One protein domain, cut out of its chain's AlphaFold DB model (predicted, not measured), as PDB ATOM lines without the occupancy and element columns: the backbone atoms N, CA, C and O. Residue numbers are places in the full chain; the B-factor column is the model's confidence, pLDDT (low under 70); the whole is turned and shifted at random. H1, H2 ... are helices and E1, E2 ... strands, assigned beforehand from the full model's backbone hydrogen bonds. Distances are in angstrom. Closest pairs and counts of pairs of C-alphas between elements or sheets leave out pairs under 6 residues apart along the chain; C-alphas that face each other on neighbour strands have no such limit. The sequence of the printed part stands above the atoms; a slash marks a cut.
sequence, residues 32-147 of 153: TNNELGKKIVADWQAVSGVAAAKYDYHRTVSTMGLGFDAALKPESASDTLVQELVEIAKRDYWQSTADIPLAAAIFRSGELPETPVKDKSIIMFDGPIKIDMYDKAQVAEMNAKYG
ATOM      1  N   THR A  32     164.339 216.129 187.693       84.62
ATOM      2  CA  THR A  32     163.816 216.997 186.633       84.62
ATOM      3  C   THR A  32     162.609 216.367 185.946       84.62
ATOM      4  O   THR A  32     161.597 217.036 185.751       84.62
ATOM      5  N   ASN A  33     162.668 215.073 185.616       87.69
ATOM      6  CA  ASN A  33     161.526 214.389 184.998       87.69
ATOM      7  C   ASN A  33     160.342 214.300 185.970       87.69
ATOM      8  O   ASN A  33     159.191 214.434 185.560       87.69
ATOM      9  N   ASN A  34     160.621 214.110 187.263       87.88
ATOM     10  CA  ASN A  34     159.577 214.058 188.281       87.88
ATOM     11  C   ASN A  34     158.898 215.426 188.463       87.88
ATOM     12  O   ASN A  34     157.676 215.519 188.551       87.88
ATOM     13  N   GLU A  35     159.688 216.499 188.497       92.12
ATOM     14  CA  GLU A  35     159.197 217.878 188.549       92.12
ATOM     15  C   GLU A  35     158.365 218.229 187.314       92.12
ATOM     16  O   GLU A  35     157.287 218.807 187.456       92.12
ATOM     17  N   LEU A  36     158.813 217.820 186.122       94.00
ATOM     18  CA  LEU A  36     158.056 217.988 184.884       94.00
ATOM     19  C   LEU A  36     156.700 217.272 184.953       94.00
ATOM     20  O   LEU A  36     155.674 217.888 184.668       94.00
ATOM     21  N   GLY A  37     156.682 215.998 185.360       94.88
ATOM     22  CA  GLY A  37     155.449 215.218 185.490       94.88
ATOM     23  C   GLY A  37     154.442 215.872 186.440       94.88
ATOM     24  O   GLY A  37     153.278 216.073 186.083       94.88
ATOM     25  N   LYS A  38     154.912 216.301 187.620       95.44
ATOM     26  CA  LYS A  38     154.097 217.028 188.610       95.44
ATOM     27  C   LYS A  38     153.551 218.332 188.057       95.44
ATOM     28  O   LYS A  38     152.378 218.629 188.268       95.44
ATOM     29  N   LYS A  39     154.394 219.102 187.368       97.12
ATOM     30  CA  LYS A  39     154.005 220.386 186.792       97.12
ATOM     31  C   LYS A  39     152.906 220.217 185.743       97.12
ATOM     32  O   LYS A  39     151.884 220.884 185.856       97.12
ATOM     33  N   ILE A  40     153.076 219.295 184.794       98.06
ATOM     34  CA  ILE A  40     152.079 219.053 183.741       98.06
ATOM     35  C   ILE A  40     150.745 218.617 184.350       98.06
ATOM     36  O   ILE A  40     149.702 219.151 183.982       98.06
ATOM     37  N   VAL A  41     150.755 217.686 185.312       98.06
ATOM     38  CA  VAL A  41     149.513 217.241 185.966       98.06
ATOM     39  C   VAL A  41     148.845 218.366 186.745       98.06
ATOM     40  O   VAL A  41     147.626 218.503 186.662       98.06
ATOM     41  N   ALA A  42     149.611 219.184 187.467       98.19
ATOM     42  CA  ALA A  42     149.063 220.336 188.176       98.19
ATOM     43  C   ALA A  42     148.411 221.335 187.206       98.19
ATOM     44  O   ALA A  42     147.289 221.781 187.447       98.19
ATOM     45  N   ASP A  43     149.073 221.631 186.086       98.38
ATOM     46  CA  ASP A  43     148.551 222.552 185.080       98.38
ATOM     47  C   ASP A  43     147.314 221.975 184.374       98.38
ATOM     48  O   ASP A  43     146.350 222.704 184.158       98.38
ATOM     49  N   TRP A  44     147.273 220.669 184.088       98.38
ATOM     50  CA  TRP A  44     146.079 219.996 183.560       98.38
ATOM     51  C   TRP A  44     144.907 220.037 184.538       98.38
ATOM     52  O   TRP A  44     143.789 220.349 184.142       98.38
ATOM     53  N   GLN A  45     145.144 219.760 185.820       97.69
ATOM     54  CA  GLN A  45     144.104 219.815 186.853       97.69
ATOM     55  C   GLN A  45     143.561 221.236 187.068       97.69
ATOM     56  O   GLN A  45     142.433 221.391 187.538       97.69
ATOM     57  N   ALA A  46     144.328 222.270 186.708       97.94
ATOM     58  CA  ALA A  46     143.869 223.655 186.724       97.94
ATOM     59  C   ALA A  46     142.964 224.016 185.526       97.94
ATOM     60  O   ALA A  46     142.264 225.030 185.585       97.94
ATOM     61  N   VAL A  47     142.942 223.211 184.455       98.12
ATOM     62  CA  VAL A  47     142.085 223.452 183.286       98.12
ATOM     63  C   VAL A  47     140.634 223.093 183.600       98.12
ATOM     64  O   VAL A  47     140.297 221.967 183.981       98.12
ATOM     65  N   SER A  48     139.735 224.054 183.382       96.31
ATOM     66  CA  SER A  48     138.298 223.829 183.533       96.31
ATOM     67  C   SER A  48     137.818 222.778 182.533       96.31
ATOM     68  O   SER A  48     137.827 223.003 181.330       96.31
ATOM     69  N   GLY A  49     137.358 221.637 183.045       96.38
ATOM     70  CA  GLY A  49     136.899 220.511 182.227       96.38
ATOM     71  C   GLY A  49     137.705 219.238 182.454       96.38
ATOM     72  O   GLY A  49     137.227 218.163 182.103       96.38
ATOM     73  N   VAL A  50     138.861 219.322 183.116       97.81
ATOM     74  CA  VAL A  50     139.574 218.151 183.634       97.81
ATOM     75  C   VAL A  50     138.956 217.742 184.972       97.81
ATOM     76  O   VAL A  50     138.702 218.572 185.844       97.81
ATOM     77  N   ALA A  51     138.645 216.457 185.110       97.75
ATOM     78  CA  ALA A  51     138.105 215.864 186.329       97.75
ATOM     79  C   ALA A  51     139.201 215.186 187.162       97.75
ATOM     80  O   ALA A  51     139.201 215.281 188.386       97.75
ATOM     81  N   ALA A  52     140.151 214.531 186.494       97.19
ATOM     82  CA  ALA A  52     141.308 213.911 187.118       97.19
ATOM     83  C   ALA A  52     142.475 213.855 186.130       97.19
ATOM     84  O   ALA A  52     142.266 213.730 184.925       97.19
ATOM     85  N   ALA A  53     143.699 213.907 186.646       97.25
ATOM     86  CA  ALA A  53     144.903 213.654 185.866       97.25
ATOM     87  C   ALA A  53     145.990 213.035 186.745       97.25
ATOM     88  O   ALA A  53     146.050 213.323 187.944       97.25
ATOM     89  N   LYS A  54     146.844 212.207 186.145       95.50
ATOM     90  CA  LYS A  54     148.032 211.619 186.772       95.50
ATOM     91  C   LYS A  54     149.146 211.445 185.740       95.50
ATOM     92  O   LYS A  54     148.892 211.493 184.537       95.50
ATOM     93  N   TYR A  55     150.360 211.214 186.221       94.31
ATOM     94  CA  TYR A  55     151.483 210.806 185.391       94.31
ATOM     95  C   TYR A  55     152.147 209.583 186.008       94.31
ATOM     96  O   TYR A  55     152.142 209.425 187.228       94.31
ATOM     97  N   ASP A  56     152.721 208.747 185.158       89.56
ATOM     98  CA  ASP A  56     153.489 207.573 185.544       89.56
ATOM     99  C   ASP A  56     154.737 207.477 184.647       89.56
ATOM    100  O   ASP A  56     154.772 207.971 183.513       89.56
ATOM    101  N   TYR A  57     155.791 206.829 185.143       85.31
ATOM    102  CA  TYR A  57     156.937 206.482 184.304       85.31
ATOM    103  C   TYR A  57     156.604 205.235 183.491       85.31
ATOM    104  O   TYR A  57     156.407 204.152 184.044       85.31
ATOM    105  N   HIS A  58     156.614 205.358 182.168       74.25
ATOM    106  CA  HIS A  58     156.496 204.209 181.282       74.25
ATOM    107  C   HIS A  58     157.890 203.754 180.862       74.25
ATOM    108  O   HIS A  58     158.677 204.518 180.308       74.25
ATOM    109  N   ARG A  59     158.205 202.484 181.116       59.88
ATOM    110  CA  ARG A  59     159.416 201.841 180.604       59.88
ATOM    111  C   ARG A  59     159.028 200.960 179.423       59.88
ATOM    112  O   ARG A  59     158.338 199.961 179.602       59.88
ATOM    113  N   THR A  60     159.479 201.317 178.225       59.78
ATOM    114  CA  THR A  60     159.520 200.378 177.100       59.78
ATOM    115  C   THR A  60     160.831 199.588 177.142       59.78
ATOM    116  O   THR A  60     161.718 199.866 177.950       59.78
ATOM    117  N   VAL A  61     160.969 198.585 176.269       55.12
ATOM    118  CA  VAL A  61     162.194 197.769 176.164       55.12
ATOM    119  C   VAL A  61     163.422 198.621 175.801       55.12
ATOM    120  O   VAL A  61     164.541 198.239 176.135       55.12
ATOM    121  N   SER A  62     163.233 199.779 175.158       57.22
ATOM    122  CA  SER A  62     164.317 200.627 174.645       57.22
ATOM    123  C   SER A  62     164.361 202.046 175.216       57.22
ATOM    124  O   SER A  62     165.401 202.692 175.112       57.22
ATOM    125  N   THR A  63     163.281 202.553 175.817       65.25
ATOM    126  CA  THR A  63     163.207 203.940 176.302       65.25
ATOM    127  C   THR A  63     162.376 204.072 177.576       65.25
ATOM    128  O   THR A  63     161.372 203.388 177.774       65.25
ATOM    129  N   MET A  64     162.793 204.991 178.447       80.88
ATOM    130  CA  MET A  64     161.964 205.501 179.538       80.88
ATOM    131  C   MET A  64     161.201 206.725 179.021       80.88
ATOM    132  O   MET A  64     161.777 207.538 178.304       80.88
ATOM    133  N   GLY A  65     159.920 206.836 179.357       87.50
ATOM    134  CA  GLY A  65     159.030 207.928 178.974       87.50
ATOM    135  C   GLY A  65     158.168 208.385 180.147       87.50
ATOM    136  O   GLY A  65     157.992 207.642 181.116       87.50
ATOM    137  N   LEU A  66     157.608 209.589 180.051       91.62
ATOM    138  CA  LEU A  66     156.523 210.031 180.929       91.62
ATOM    139  C   LEU A  66     155.188 209.814 180.216       91.62
ATOM    140  O   LEU A  66     154.973 210.338 179.122       91.62
ATOM    141  N   GLY A  67     154.315 209.024 180.832       92.75
ATOM    142  CA  GLY A  67     152.935 208.852 180.396       92.75
ATOM    143  C   GLY A  67     152.005 209.680 181.264       92.75
ATOM    144  O   GLY A  67     152.204 209.769 182.475       92.75
ATOM    145  N   PHE A  68     150.995 210.277 180.645       95.25
ATOM    146  CA  PHE A  68     149.986 211.079 181.321       95.25
ATOM    147  C   PHE A  68     148.596 210.529 181.033       95.25
ATOM    148  O   PHE A  68     148.234 210.349 179.875       95.25
ATOM    149  N   ASP A  69     147.793 210.346 182.073       96.25
ATOM    150  CA  ASP A  69     146.383 209.998 181.925       96.25
ATOM    151  C   ASP A  69     145.529 211.172 182.401       96.25
ATOM    152  O   ASP A  69     145.753 211.688 183.500       96.25
ATOM    153  N   ALA A  70     144.530 211.573 181.614       97.50
ATOM    154  CA  ALA A  70     143.549 212.583 182.008       97.50
ATOM    155  C   ALA A  70     142.118 212.122 181.742       97.50
ATOM    156  O   ALA A  70     141.791 211.653 180.655       97.50
ATOM    157  N   ALA A  71     141.238 212.319 182.718       97.75
ATOM    158  CA  ALA A  71     139.803 212.181 182.553       97.75
ATOM    159  C   ALA A  71     139.172 213.567 182.447       97.75
ATOM    160  O   ALA A  71     139.275 214.385 183.364       97.75
ATOM    161  N   LEU A  72     138.500 213.821 181.332       98.38
ATOM    162  CA  LEU A  72     137.689 215.004 181.101       98.38
ATOM    163  C   LEU A  72     136.278 214.768 181.632       98.38
ATOM    164  O   LEU A  72     135.727 213.667 181.519       98.38
ATOM    165  N   LYS A  73     135.668 215.826 182.160       97.75
ATOM    166  CA  LYS A  73     134.243 215.848 182.481       97.75
ATOM    167  C   LYS A  73     133.440 215.610 181.193       97.75
ATOM    168  O   LYS A  73     133.709 216.306 180.206       97.75
ATOM    169  N   PRO A  74     132.486 214.661 181.157       95.44
ATOM    170  CA  PRO A  74     131.797 214.280 179.923       95.44
ATOM    171  C   PRO A  74     131.170 215.452 179.156       95.44
ATOM    172  O   PRO A  74     131.218 215.479 177.931       95.44
ATOM    173  N   GLU A  75     130.644 216.443 179.875       95.62
ATOM    174  CA  GLU A  75     129.997 217.640 179.336       95.62
ATOM    175  C   GLU A  75     130.964 218.687 178.758       95.62
ATOM    176  O   GLU A  75     130.547 219.532 177.973       95.62
ATOM    177  N   SER A  76     132.244 218.649 179.143       95.25
ATOM    178  CA  SER A  76     133.282 219.594 178.683       95.25
ATOM    179  C   SER A  76     134.243 218.975 177.660       95.25
ATOM    180  O   SER A  76     135.025 219.674 177.016       95.25
ATOM    181  N   ALA A  77     134.207 217.650 177.522       96.75
ATOM    182  CA  ALA A  77     135.135 216.876 176.717       96.75
ATOM    183  C   ALA A  77     135.027 217.216 175.220       96.75
ATOM    184  O   ALA A  77     134.023 216.918 174.568       96.75
ATOM    185  N   SER A  78     136.087 217.793 174.659       97.94
ATOM    186  CA  SER A  78     136.151 218.261 173.271       97.94
ATOM    187  C   SER A  78     137.568 218.151 172.708       97.94
ATOM    188  O   SER A  78     138.537 218.120 173.466       97.94
ATOM    189  N   ASP A  79     137.693 218.150 171.379       98.12
ATOM    190  CA  ASP A  79     138.998 218.136 170.705       98.12
ATOM    191  C   ASP A  79     139.820 219.391 171.027       98.12
ATOM    192  O   ASP A  79     141.039 219.322 171.148       98.12
ATOM    193  N   THR A  80     139.162 220.537 171.228       98.12
ATOM    194  CA  THR A  80     139.819 221.776 171.669       98.12
ATOM    195  C   THR A  80     140.440 221.617 173.053       98.12
ATOM    196  O   THR A  80     141.588 222.004 173.246       98.12
ATOM    197  N   LEU A  81     139.723 220.997 173.995       98.19
ATOM    198  CA  LEU A  81     140.253 220.735 175.333       98.19
ATOM    199  C   LEU A  81     141.407 219.722 175.288       98.19
ATOM    200  O   LEU A  81     142.420 219.908 175.952       98.19
ATOM    201  N   VAL A  82     141.310 218.687 174.447       98.31
ATOM    202  CA  VAL A  82     142.423 217.752 174.195       98.31
ATOM    203  C   VAL A  82     143.660 218.492 173.673       98.31
ATOM    204  O   VAL A  82     144.762 218.279 174.175       98.31
ATOM    205  N   GLN A  83     143.489 219.383 172.691       98.19
ATOM    206  CA  GLN A  83     144.582 220.188 172.141       98.19
ATOM    207  C   GLN A  83     145.199 221.108 173.197       98.19
ATOM    208  O   GLN A  83     146.421 221.206 173.265       98.19
ATOM    209  N   GLU A  84     144.388 221.731 174.052       98.31
ATOM    210  CA  GLU A  84     144.869 222.565 175.156       98.31
ATOM    211  C   GLU A  84     145.774 221.777 176.114       98.31
ATOM    212  O   GLU A  84     146.880 222.228 176.424       98.31
ATOM    213  N   LEU A  85     145.367 220.569 176.522       98.56
ATOM    214  CA  LEU A  85     146.187 219.709 177.383       98.56
ATOM    215  C   LEU A  85     147.510 219.313 176.713       98.56
ATOM    216  O   LEU A  85     148.572 219.363 177.343       98.56
ATOM    217  N   VAL A  86     147.472 218.971 175.422       98.25
ATOM    218  CA  VAL A  86     148.679 218.661 174.641       98.25
ATOM    219  C   VAL A  86     149.611 219.875 174.558       98.25
ATOM    220  O   VAL A  86     150.819 219.731 174.738       98.25
ATOM    221  N   GLU A  87     149.080 221.076 174.329       98.12
ATOM    222  CA  GLU A  87     149.876 222.306 174.260       98.12
ATOM    223  C   GLU A  87     150.473 222.705 175.616       98.12
ATOM    224  O   GLU A  87     151.612 223.177 175.659       98.12
ATOM    225  N   ILE A  88     149.768 222.462 176.728       98.38
ATOM    226  CA  ILE A  88     150.318 222.613 178.084       98.38
ATOM    227  C   ILE A  88     151.523 221.688 178.276       98.38
ATOM    228  O   ILE A  88     152.594 222.150 178.665       98.38
ATOM    229  N   ALA A  89     151.381 220.405 177.935       97.75
ATOM    230  CA  ALA A  89     152.464 219.440 178.084       97.75
ATOM    231  C   ALA A  89     153.681 219.798 177.214       97.75
ATOM    232  O   ALA A  89     154.818 219.720 177.679       97.75
ATOM    233  N   LYS A  90     153.461 220.261 175.975       97.44
ATOM    234  CA  LYS A  90     154.537 220.746 175.094       97.44
ATOM    235  C   LYS A  90     155.252 221.967 175.655       97.44
ATOM    236  O   LYS A  90     156.483 222.001 175.645       97.44
ATOM    237  N   ARG A  91     154.503 222.963 176.137       97.62
ATOM    238  CA  ARG A  91     155.065 224.164 176.766       97.62
ATOM    239  C   ARG A  91     155.938 223.780 177.956       97.62
ATOM    240  O   ARG A  91     157.088 224.199 178.027       97.62
ATOM    241  N   ASP A  92     155.398 222.981 178.868       97.50
ATOM    242  CA  ASP A  92     156.085 222.629 180.108       97.50
ATOM    243  C   ASP A  92     157.318 221.761 179.837       97.50
ATOM    244  O   ASP A  92     158.369 221.983 180.438       97.50
ATOM    245  N   TYR A  93     157.239 220.843 178.868       95.56
ATOM    246  CA  TYR A  93     158.404 220.108 178.378       95.56
ATOM    247  C   TYR A  93     159.487 221.046 177.848       95.56
ATOM    248  O   TYR A  93     160.662 220.918 178.205       95.56
ATOM    249  N   TRP A  94     159.101 221.999 176.998       96.31
ATOM    250  CA  TRP A  94     160.026 222.945 176.382       96.31
ATOM    251  C   TRP A  94     160.717 223.837 177.409       96.31
ATOM    252  O   TRP A  94     161.913 224.080 177.314       96.31
ATOM    253  N   GLN A  95     159.976 224.276 178.423       95.25
ATOM    254  CA  GLN A  95     160.482 225.114 179.509       95.25
ATOM    255  C   GLN A  95     161.253 224.331 180.581       95.25
ATOM    256  O   GLN A  95     161.773 224.929 181.522       95.25
ATOM    257  N   SER A  96     161.350 223.008 180.450       93.44
ATOM    258  CA  SER A  96     162.157 222.158 181.323       93.44
ATOM    259  C   SER A  96     163.505 221.812 180.687       93.44
ATOM    260  O   SER A  96     163.680 221.874 179.468       93.44
ATOM    261  N   THR A  97     164.445 221.352 181.509       91.50
ATOM    262  CA  THR A  97     165.684 220.710 181.045       91.50
ATOM    263  C   THR A  97     165.506 219.207 180.795       91.50
ATOM    264  O   THR A  97     166.491 218.506 180.560       91.50
ATOM    265  N   ALA A  98     164.273 218.682 180.863       88.75
ATOM    266  CA  ALA A  98     163.999 217.279 180.584       88.75
ATOM    267  C   ALA A  98     164.268 216.958 179.108       88.75
ATOM    268  O   ALA A  98     164.024 217.782 178.218       88.75
ATOM    269  N   ASP A  99     164.749 215.738 178.890       86.94
ATOM    270  CA  ASP A  99     164.984 215.141 177.579       86.94
ATOM    271  C   ASP A  99     164.488 213.693 177.625       86.94
ATOM    272  O   ASP A  99     165.236 212.744 177.864       86.94
ATOM    273  N   ILE A 100     163.165 213.553 177.571       88.12
ATOM    274  CA  ILE A 100     162.466 212.282 177.730       88.12
ATOM    275  C   ILE A 100     161.181 212.304 176.891       88.12
ATOM    276  O   ILE A 100     160.471 213.311 176.892       88.12
ATOM    277  N   PRO A 101     160.839 211.225 176.167       91.69
ATOM    278  CA  PRO A 101     159.602 211.181 175.401       91.69
ATOM    279  C   PRO A 101     158.367 211.273 176.305       91.69
ATOM    280  O   PRO A 101     158.324 210.692 177.394       91.69
ATOM    281  N   LEU A 102     157.345 211.971 175.805       93.75
ATOM    282  CA  LEU A 102     156.050 212.128 176.460       93.75
ATOM    283  C   LEU A 102     154.956 211.388 175.680       93.75
ATOM    284  O   LEU A 102     154.927 211.415 174.447       93.75
ATOM    285  N   ALA A 103     154.019 210.781 176.396       94.38
ATOM    286  CA  ALA A 103     152.805 210.198 175.835       94.38
ATOM    287  C   ALA A 103     151.602 210.538 176.711       94.38
ATOM    288  O   ALA A 103     151.756 210.755 177.910       94.38
ATOM    289  N   ALA A 104     150.409 210.573 176.129       95.25
ATOM    290  CA  ALA A 104     149.193 210.796 176.892       95.25
ATOM    291  C   ALA A 104     148.040 209.909 176.433       95.25
ATOM    292  O   ALA A 104     147.932 209.596 175.247       95.25
ATOM    293  N   ALA A 105     147.160 209.591 177.377       95.81
ATOM    294  CA  ALA A 105     145.828 209.075 177.135       95.81
ATOM    295  C   ALA A 105     144.789 210.009 177.780       95.81
ATOM    296  O   ALA A 105     144.852 210.322 178.971       95.81
ATOM    297  N   ILE A 106     143.844 210.506 176.983       97.50
ATOM    298  CA  ILE A 106     142.818 211.460 177.424       97.50
ATOM    299  C   ILE A 106     141.443 210.842 177.189       97.50
ATOM    300  O   ILE A 106     141.134 210.406 176.078       97.50
ATOM    301  N   PHE A 107     140.613 210.827 178.231       97.31
ATOM    302  CA  PHE A 107     139.347 210.101 178.272       97.31
ATOM    303  C   PHE A 107     138.148 211.023 178.517       97.31
ATOM    304  O   PHE A 107     138.220 211.951 179.319       97.31
ATOM    305  N   ARG A 108     137.005 210.735 177.891       96.81
ATOM    306  CA  ARG A 108     135.691 211.322 178.194       96.81
ATOM    307  C   ARG A 108     134.942 210.403 179.162       96.81
ATOM    308  O   ARG A 108     134.133 209.586 178.734       96.81
ATOM    309  N   SER A 109     135.218 210.519 180.458       94.19
ATOM    310  CA  SER A 109     134.673 209.591 181.471       94.19
ATOM    311  C   SER A 109     134.340 210.235 182.818       94.19
ATOM    312  O   SER A 109     133.598 209.645 183.592       94.19
ATOM    313  N   GLY A 110     134.853 211.429 183.129       93.31
ATOM    314  CA  GLY A 110     134.705 212.063 184.449       93.31
ATOM    315  C   GLY A 110     135.573 211.454 185.560       93.31
ATOM    316  O   GLY A 110     135.820 212.114 186.562       93.31
ATOM    317  N   GLU A 111     136.104 210.250 185.366       94.75
ATOM    318  CA  GLU A 111     137.085 209.601 186.240       94.75
ATOM    319  C   GLU A 111     138.110 208.813 185.415       94.75
ATOM    320  O   GLU A 111     137.846 208.455 184.266       94.75
ATOM    321  N   LEU A 112     139.298 208.560 185.969       93.12
ATOM    322  CA  LEU A 112     140.309 207.773 185.261       93.12
ATOM    323  C   LEU A 112     139.826 206.321 185.116       93.12
ATOM    324  O   LEU A 112     139.472 205.713 186.127       93.12
ATOM    325  N   PRO A 113     139.819 205.750 183.898       89.94
ATOM    326  CA  PRO A 113     139.358 204.385 183.700       89.94
ATOM    327  C   PRO A 113     140.316 203.372 184.337       89.94
ATOM    328  O   PRO A 113     141.523 203.599 184.450       89.94
ATOM    329  N   GLU A 114     139.782 202.205 184.697       87.94
ATOM    330  CA  GLU A 114     140.615 201.052 185.032       87.94
ATOM    331  C   GLU A 114     141.447 200.619 183.818       87.94
ATOM    332  O   GLU A 114     140.989 200.658 182.672       87.94
ATOM    333  N   THR A 115     142.671 200.160 184.077       80.88
ATOM    334  CA  THR A 115     143.540 199.579 183.050       80.88
ATOM    335  C   THR A 115     143.453 198.046 183.107       80.88
ATOM    336  O   THR A 115     143.590 197.471 184.189       80.88
ATOM    337  N   PRO A 116     143.227 197.349 181.974       83.75
ATOM    338  CA  PRO A 116     143.053 197.876 180.618       83.75
ATOM    339  C   PRO A 116     141.669 198.505 180.380       83.75
ATOM    340  O   PRO A 116     140.652 198.009 180.867       83.75
ATOM    341  N   VAL A 117     141.633 199.549 179.547       87.38
ATOM    342  CA  VAL A 117     140.396 200.253 179.176       87.38
ATOM    343  C   VAL A 117     139.506 199.339 178.326       87.38
ATOM    344  O   VAL A 117     139.889 198.927 177.229       87.38
ATOM    345  N   LYS A 118     138.314 199.006 178.836       88.69
ATOM    346  CA  LYS A 118     137.364 198.096 178.165       88.69
ATOM    347  C   LYS A 118     136.541 198.796 177.089       88.69
ATOM    348  O   LYS A 118     136.364 198.255 175.999       88.69
ATOM    349  N   ASP A 119     136.040 199.987 177.399       91.44
ATOM    350  CA  ASP A 119     135.284 200.808 176.464       91.44
ATOM    351  C   ASP A 119     136.239 201.744 175.724       91.44
ATOM    352  O   ASP A 119     136.800 202.659 176.309       91.44
ATOM    353  N   LYS A 120     136.451 201.521 174.428       92.25
ATOM    354  CA  LYS A 120     137.332 202.387 173.633       92.25
ATOM    355  C   LYS A 120     136.662 203.693 173.205       92.25
ATOM    356  O   LYS A 120     137.363 204.598 172.770       92.25
ATOM    357  N   SER A 121     135.336 203.807 173.318       93.12
ATOM    358  CA  SER A 121     134.596 204.997 172.878       93.12
ATOM    359  C   SER A 121     134.859 206.229 173.748       93.12
ATOM    360  O   SER A 121     134.662 207.354 173.294       93.12
ATOM    361  N   ILE A 122     135.359 206.027 174.971       95.38
ATOM    362  CA  ILE A 122     135.757 207.119 175.862       95.38
ATOM    363  C   ILE A 122     137.141 207.681 175.524       95.38
ATOM    364  O   ILE A 122     137.501 208.718 176.066       95.38
ATOM    365  N   ILE A 123     137.938 207.030 174.670       96.19
ATOM    366  CA  ILE A 123     139.301 207.471 174.350       96.19
ATOM    367  C   ILE A 123     139.228 208.621 173.343       96.19
ATOM    368  O   ILE A 123     138.778 208.440 172.215       96.19
ATOM    369  N   MET A 124     139.690 209.804 173.746       97.06
ATOM    370  CA  MET A 124     139.772 210.989 172.883       97.06
ATOM    371  C   MET A 124     141.166 211.187 172.288       97.06
ATOM    372  O   MET A 124     141.310 211.702 171.183       97.06
ATOM    373  N   PHE A 125     142.196 210.778 173.019       96.62
ATOM    374  CA  PHE A 125     143.581 210.799 172.574       96.62
ATOM    375  C   PHE A 125     144.315 209.631 173.222       96.62
ATOM    376  O   PHE A 125     144.096 209.361 174.399       96.62
ATOM    377  N   ASP A 126     145.166 208.956 172.459       94.94
ATOM    378  CA  ASP A 126     146.079 207.924 172.950       94.94
ATOM    379  C   ASP A 126     147.305 207.915 172.033       94.94
ATOM    380  O   ASP A 126     147.213 207.567 170.850       94.94
ATOM    381  N   GLY A 127     148.441 208.392 172.541       93.31
ATOM    382  CA  GLY A 127     149.675 208.389 171.768       93.31
ATOM    383  C   GLY A 127     150.758 209.361 172.235       93.31
ATOM    384  O   GLY A 127     150.657 209.983 173.295       93.31
ATOM    385  N   PRO A 128     151.836 209.493 171.440       94.38
ATOM    386  CA  PRO A 128     152.957 210.362 171.770       94.38
ATOM    387  C   PRO A 128     152.586 211.842 171.638       94.38
ATOM    388  O   PRO A 128     151.972 212.260 170.651       94.38
ATOM    389  N   ILE A 129     153.061 212.656 172.579       94.62
ATOM    390  CA  ILE A 129     153.072 214.115 172.441       94.62
ATOM    391  C   ILE A 129     154.322 214.471 171.634       94.62
ATOM    392  O   ILE A 129     155.445 214.444 172.134       94.62
ATOM    393  N   LYS A 130     154.126 214.736 170.341       92.00
ATOM    394  CA  LYS A 130     155.225 214.915 169.388       92.00
ATOM    395  C   LYS A 130     155.941 216.248 169.605       92.00
ATOM    396  O   LYS A 130     155.348 217.307 169.390       92.00
ATOM    397  N   ILE A 131     157.213 216.152 169.984       88.94
ATOM    398  CA  ILE A 131     158.185 217.244 170.069       88.94
ATOM    399  C   ILE A 131     159.489 216.697 169.474       88.94
ATOM    400  O   ILE A 131     160.198 215.921 170.108       88.94
ATOM    401  N   ASP A 132     159.754 217.033 168.222       86.31
ATOM    402  CA  ASP A 132     160.975 216.721 167.498       86.31
ATOM    403  C   ASP A 132     162.011 217.831 167.717       86.31
ATOM    404  O   ASP A 132     161.970 218.899 167.107       86.31
ATOM    405  N   MET A 133     162.966 217.564 168.608       85.50
ATOM    406  CA  MET A 133     164.065 218.492 168.895       85.50
ATOM    407  C   MET A 133     165.107 218.572 167.764       85.50
ATOM    408  O   MET A 133     166.004 219.412 167.828       85.50
ATOM    409  N   TYR A 134     165.015 217.712 166.744       87.25
ATOM    410  CA  TYR A 134     165.921 217.695 165.593       87.25
ATOM    411  C   TYR A 134     165.345 218.437 164.380       87.25
ATOM    412  O   TYR A 134     166.100 218.836 163.488       87.25
ATOM    413  N   ASP A 135     164.033 218.684 164.358       93.50
ATOM    414  CA  ASP A 135     163.403 219.544 163.362       93.50
ATOM    415  C   ASP A 135     163.652 221.025 163.688       93.50
ATOM    416  O   ASP A 135     163.043 221.621 164.578       93.50
ATOM    417  N   LYS A 136     164.535 221.658 162.909       94.06
ATOM    418  CA  LYS A 136     164.879 223.080 163.057       94.06
ATOM    419  C   LYS A 136     163.673 224.008 162.931       94.06
ATOM    420  O   LYS A 136     163.671 225.057 163.575       94.06
ATOM    421  N   ALA A 137     162.687 223.666 162.102       95.50
ATOM    422  CA  ALA A 137     161.493 224.487 161.943       95.50
ATOM    423  C   ALA A 137     160.651 224.447 163.222       95.50
ATOM    424  O   ALA A 137     160.274 225.499 163.739       95.50
ATOM    425  N   GLN A 138     160.445 223.254 163.784       93.06
ATOM    426  CA  GLN A 138     159.716 223.105 165.039       93.06
ATOM    427  C   GLN A 138     160.463 223.738 166.220       93.06
ATOM    428  O   GLN A 138     159.852 224.428 167.033       93.06
ATOM    429  N   VAL A 139     161.786 223.585 166.298       94.12
ATOM    430  CA  VAL A 139     162.604 224.261 167.320       94.12
ATOM    431  C   VAL A 139     162.454 225.783 167.223       94.12
ATOM    432  O   VAL A 139     162.304 226.453 168.245       94.12
ATOM    433  N   ALA A 140     162.464 226.346 166.011       95.75
ATOM    434  CA  ALA A 140     162.262 227.779 165.808       95.75
ATOM    435  C   ALA A 140     160.857 228.237 166.236       95.75
ATOM    436  O   ALA A 140     160.733 229.270 166.893       95.75
ATOM    437  N   GLU A 141     159.818 227.459 165.924       95.50
ATOM    438  CA  GLU A 141     158.442 227.729 166.358       95.50
ATOM    439  C   GLU A 141     158.322 227.728 167.887       95.50
ATOM    440  O   GLU A 141     157.803 228.676 168.479       95.50
ATOM    441  N   MET A 142     158.863 226.703 168.544       95.75
ATOM    442  CA  MET A 142     158.820 226.574 170.000       95.75
ATOM    443  C   MET A 142     159.618 227.686 170.690       95.75
ATOM    444  O   MET A 142     159.143 228.260 171.670       95.75
ATOM    445  N   ASN A 143     160.776 228.068 170.140       96.00
ATOM    446  CA  ASN A 143     161.547 229.220 170.611       96.00
ATOM    447  C   ASN A 143     160.770 230.533 170.485       96.00
ATOM    448  O   ASN A 143     160.797 231.351 171.404       96.00
ATOM    449  N   ALA A 144     160.068 230.738 169.370       96.94
ATOM    450  CA  ALA A 144     159.245 231.925 169.169       96.94
ATOM    451  C   ALA A 144     158.051 231.966 170.137       96.94
ATOM    452  O   ALA A 144     157.681 233.038 170.612       96.94
ATOM    453  N   LYS A 145     157.459 230.804 170.445       96.62
ATOM    454  CA  LYS A 145     156.260 230.692 171.287       96.62
ATOM    455  C   LYS A 145     156.559 230.723 172.788       96.62
ATOM    456  O   LYS A 145     155.798 231.321 173.545       96.62
ATOM    457  N   TYR A 146     157.640 230.080 173.223       96.31
ATOM    458  CA  TYR A 146     157.918 229.813 174.640       96.31
ATOM    459  C   TYR A 146     159.290 230.298 175.123       96.31
ATOM    460  O   TYR A 146     159.584 230.179 176.314       96.31
ATOM    461  N   GLY A 147     160.109 230.863 174.234       96.19
ATOM    462  CA  GLY A 147     161.498 231.226 174.514       96.19
ATOM    463  C   GLY A 147     162.477 230.058 174.325       96.19
ATOM    464  O   GLY A 147     162.055 228.937 174.036       96.19
TER     465      GLY A 147
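AT A GLANCE: This is residues 32 to 147 of the 153 residues of an uncharacterized protein of Lentzea aerocolonigenes (UniProt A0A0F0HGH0). A twisted sheet of four strands is covered on one face by two helices, H1 and H2, side by side and running opposite ways. The short helix H3 lies off the sheet, turned crosswise at the last residues of H2. The printed part has 116 residues, with named elements in the order H1 E1 E2 H2 E3 E4 H3; the mixed sheet has the order E1 E2 E3 E4. The class is mixed, helices and strands, and the whole is compact, with a radius of gyration of the C-alphas of 14.2 A and spans of 39 by 32 by 23 A.

IN THESE COORDINATES: The strands are E1, residues 50 to 59, 25.9 A long; E2, 64 to 72, 26.1 A; E3, 102 to 108, 20.4 A; and E4, 123 to 128, 14.2 A. H1, residues 32 to 46, 21.0 A, begins at C-alpha 32 (163.816, 216.997, 186.633). H2 is residues 79 to 94, 22.3 A. H3, residues 136 to 146, 15.1 A, ends at C-alpha 146 (157.918, 229.813, 174.640).

HOW THE PARTS SIT: E1 and E2 form an antiparallel hairpin, with N 54 and O 69 2.9 A apart, within hydrogen-bond range. E2 and E3 are parallel, N 105 to O 68 2.8 A; with H2 between them they make a strand-helix-strand unit with a right-handed crossover. E3 and E4 form an antiparallel hairpin, N 106 to O 125 2.8 A. H1 and H2 are on the same face, making two layers, helices over a sheet: H1 over E1 and E2 at a height of 8.9 A, H2 over E2 and E3 at 9.3 A. They touch at a shallow tilt of 30 degrees, the closest C-alphas being those of Ile 40 and Ala 89, 5.7 A. H3 is not on the sheet; it only just touches H2, through residues 91 to 94 of H2 alone, with 3 pairs of C-alphas within 8 A, about perpendicular at 84 degrees, the closest C-alphas being those of Arg 91 and Tyr 146, 6.7 A. In H1, H2 and H3 every O i to N i+4 pair is within hydrogen-bond range.

THE WHOLE: The two farthest C-alphas, of Lys 118 and Ala 144, are 41.3 A apart. The printed part has no cut; the link E3 to E4, residues 109 to 122, is long. The model's pLDDT is under 70 at residues 59 to 63, of which 59 belongs to E1.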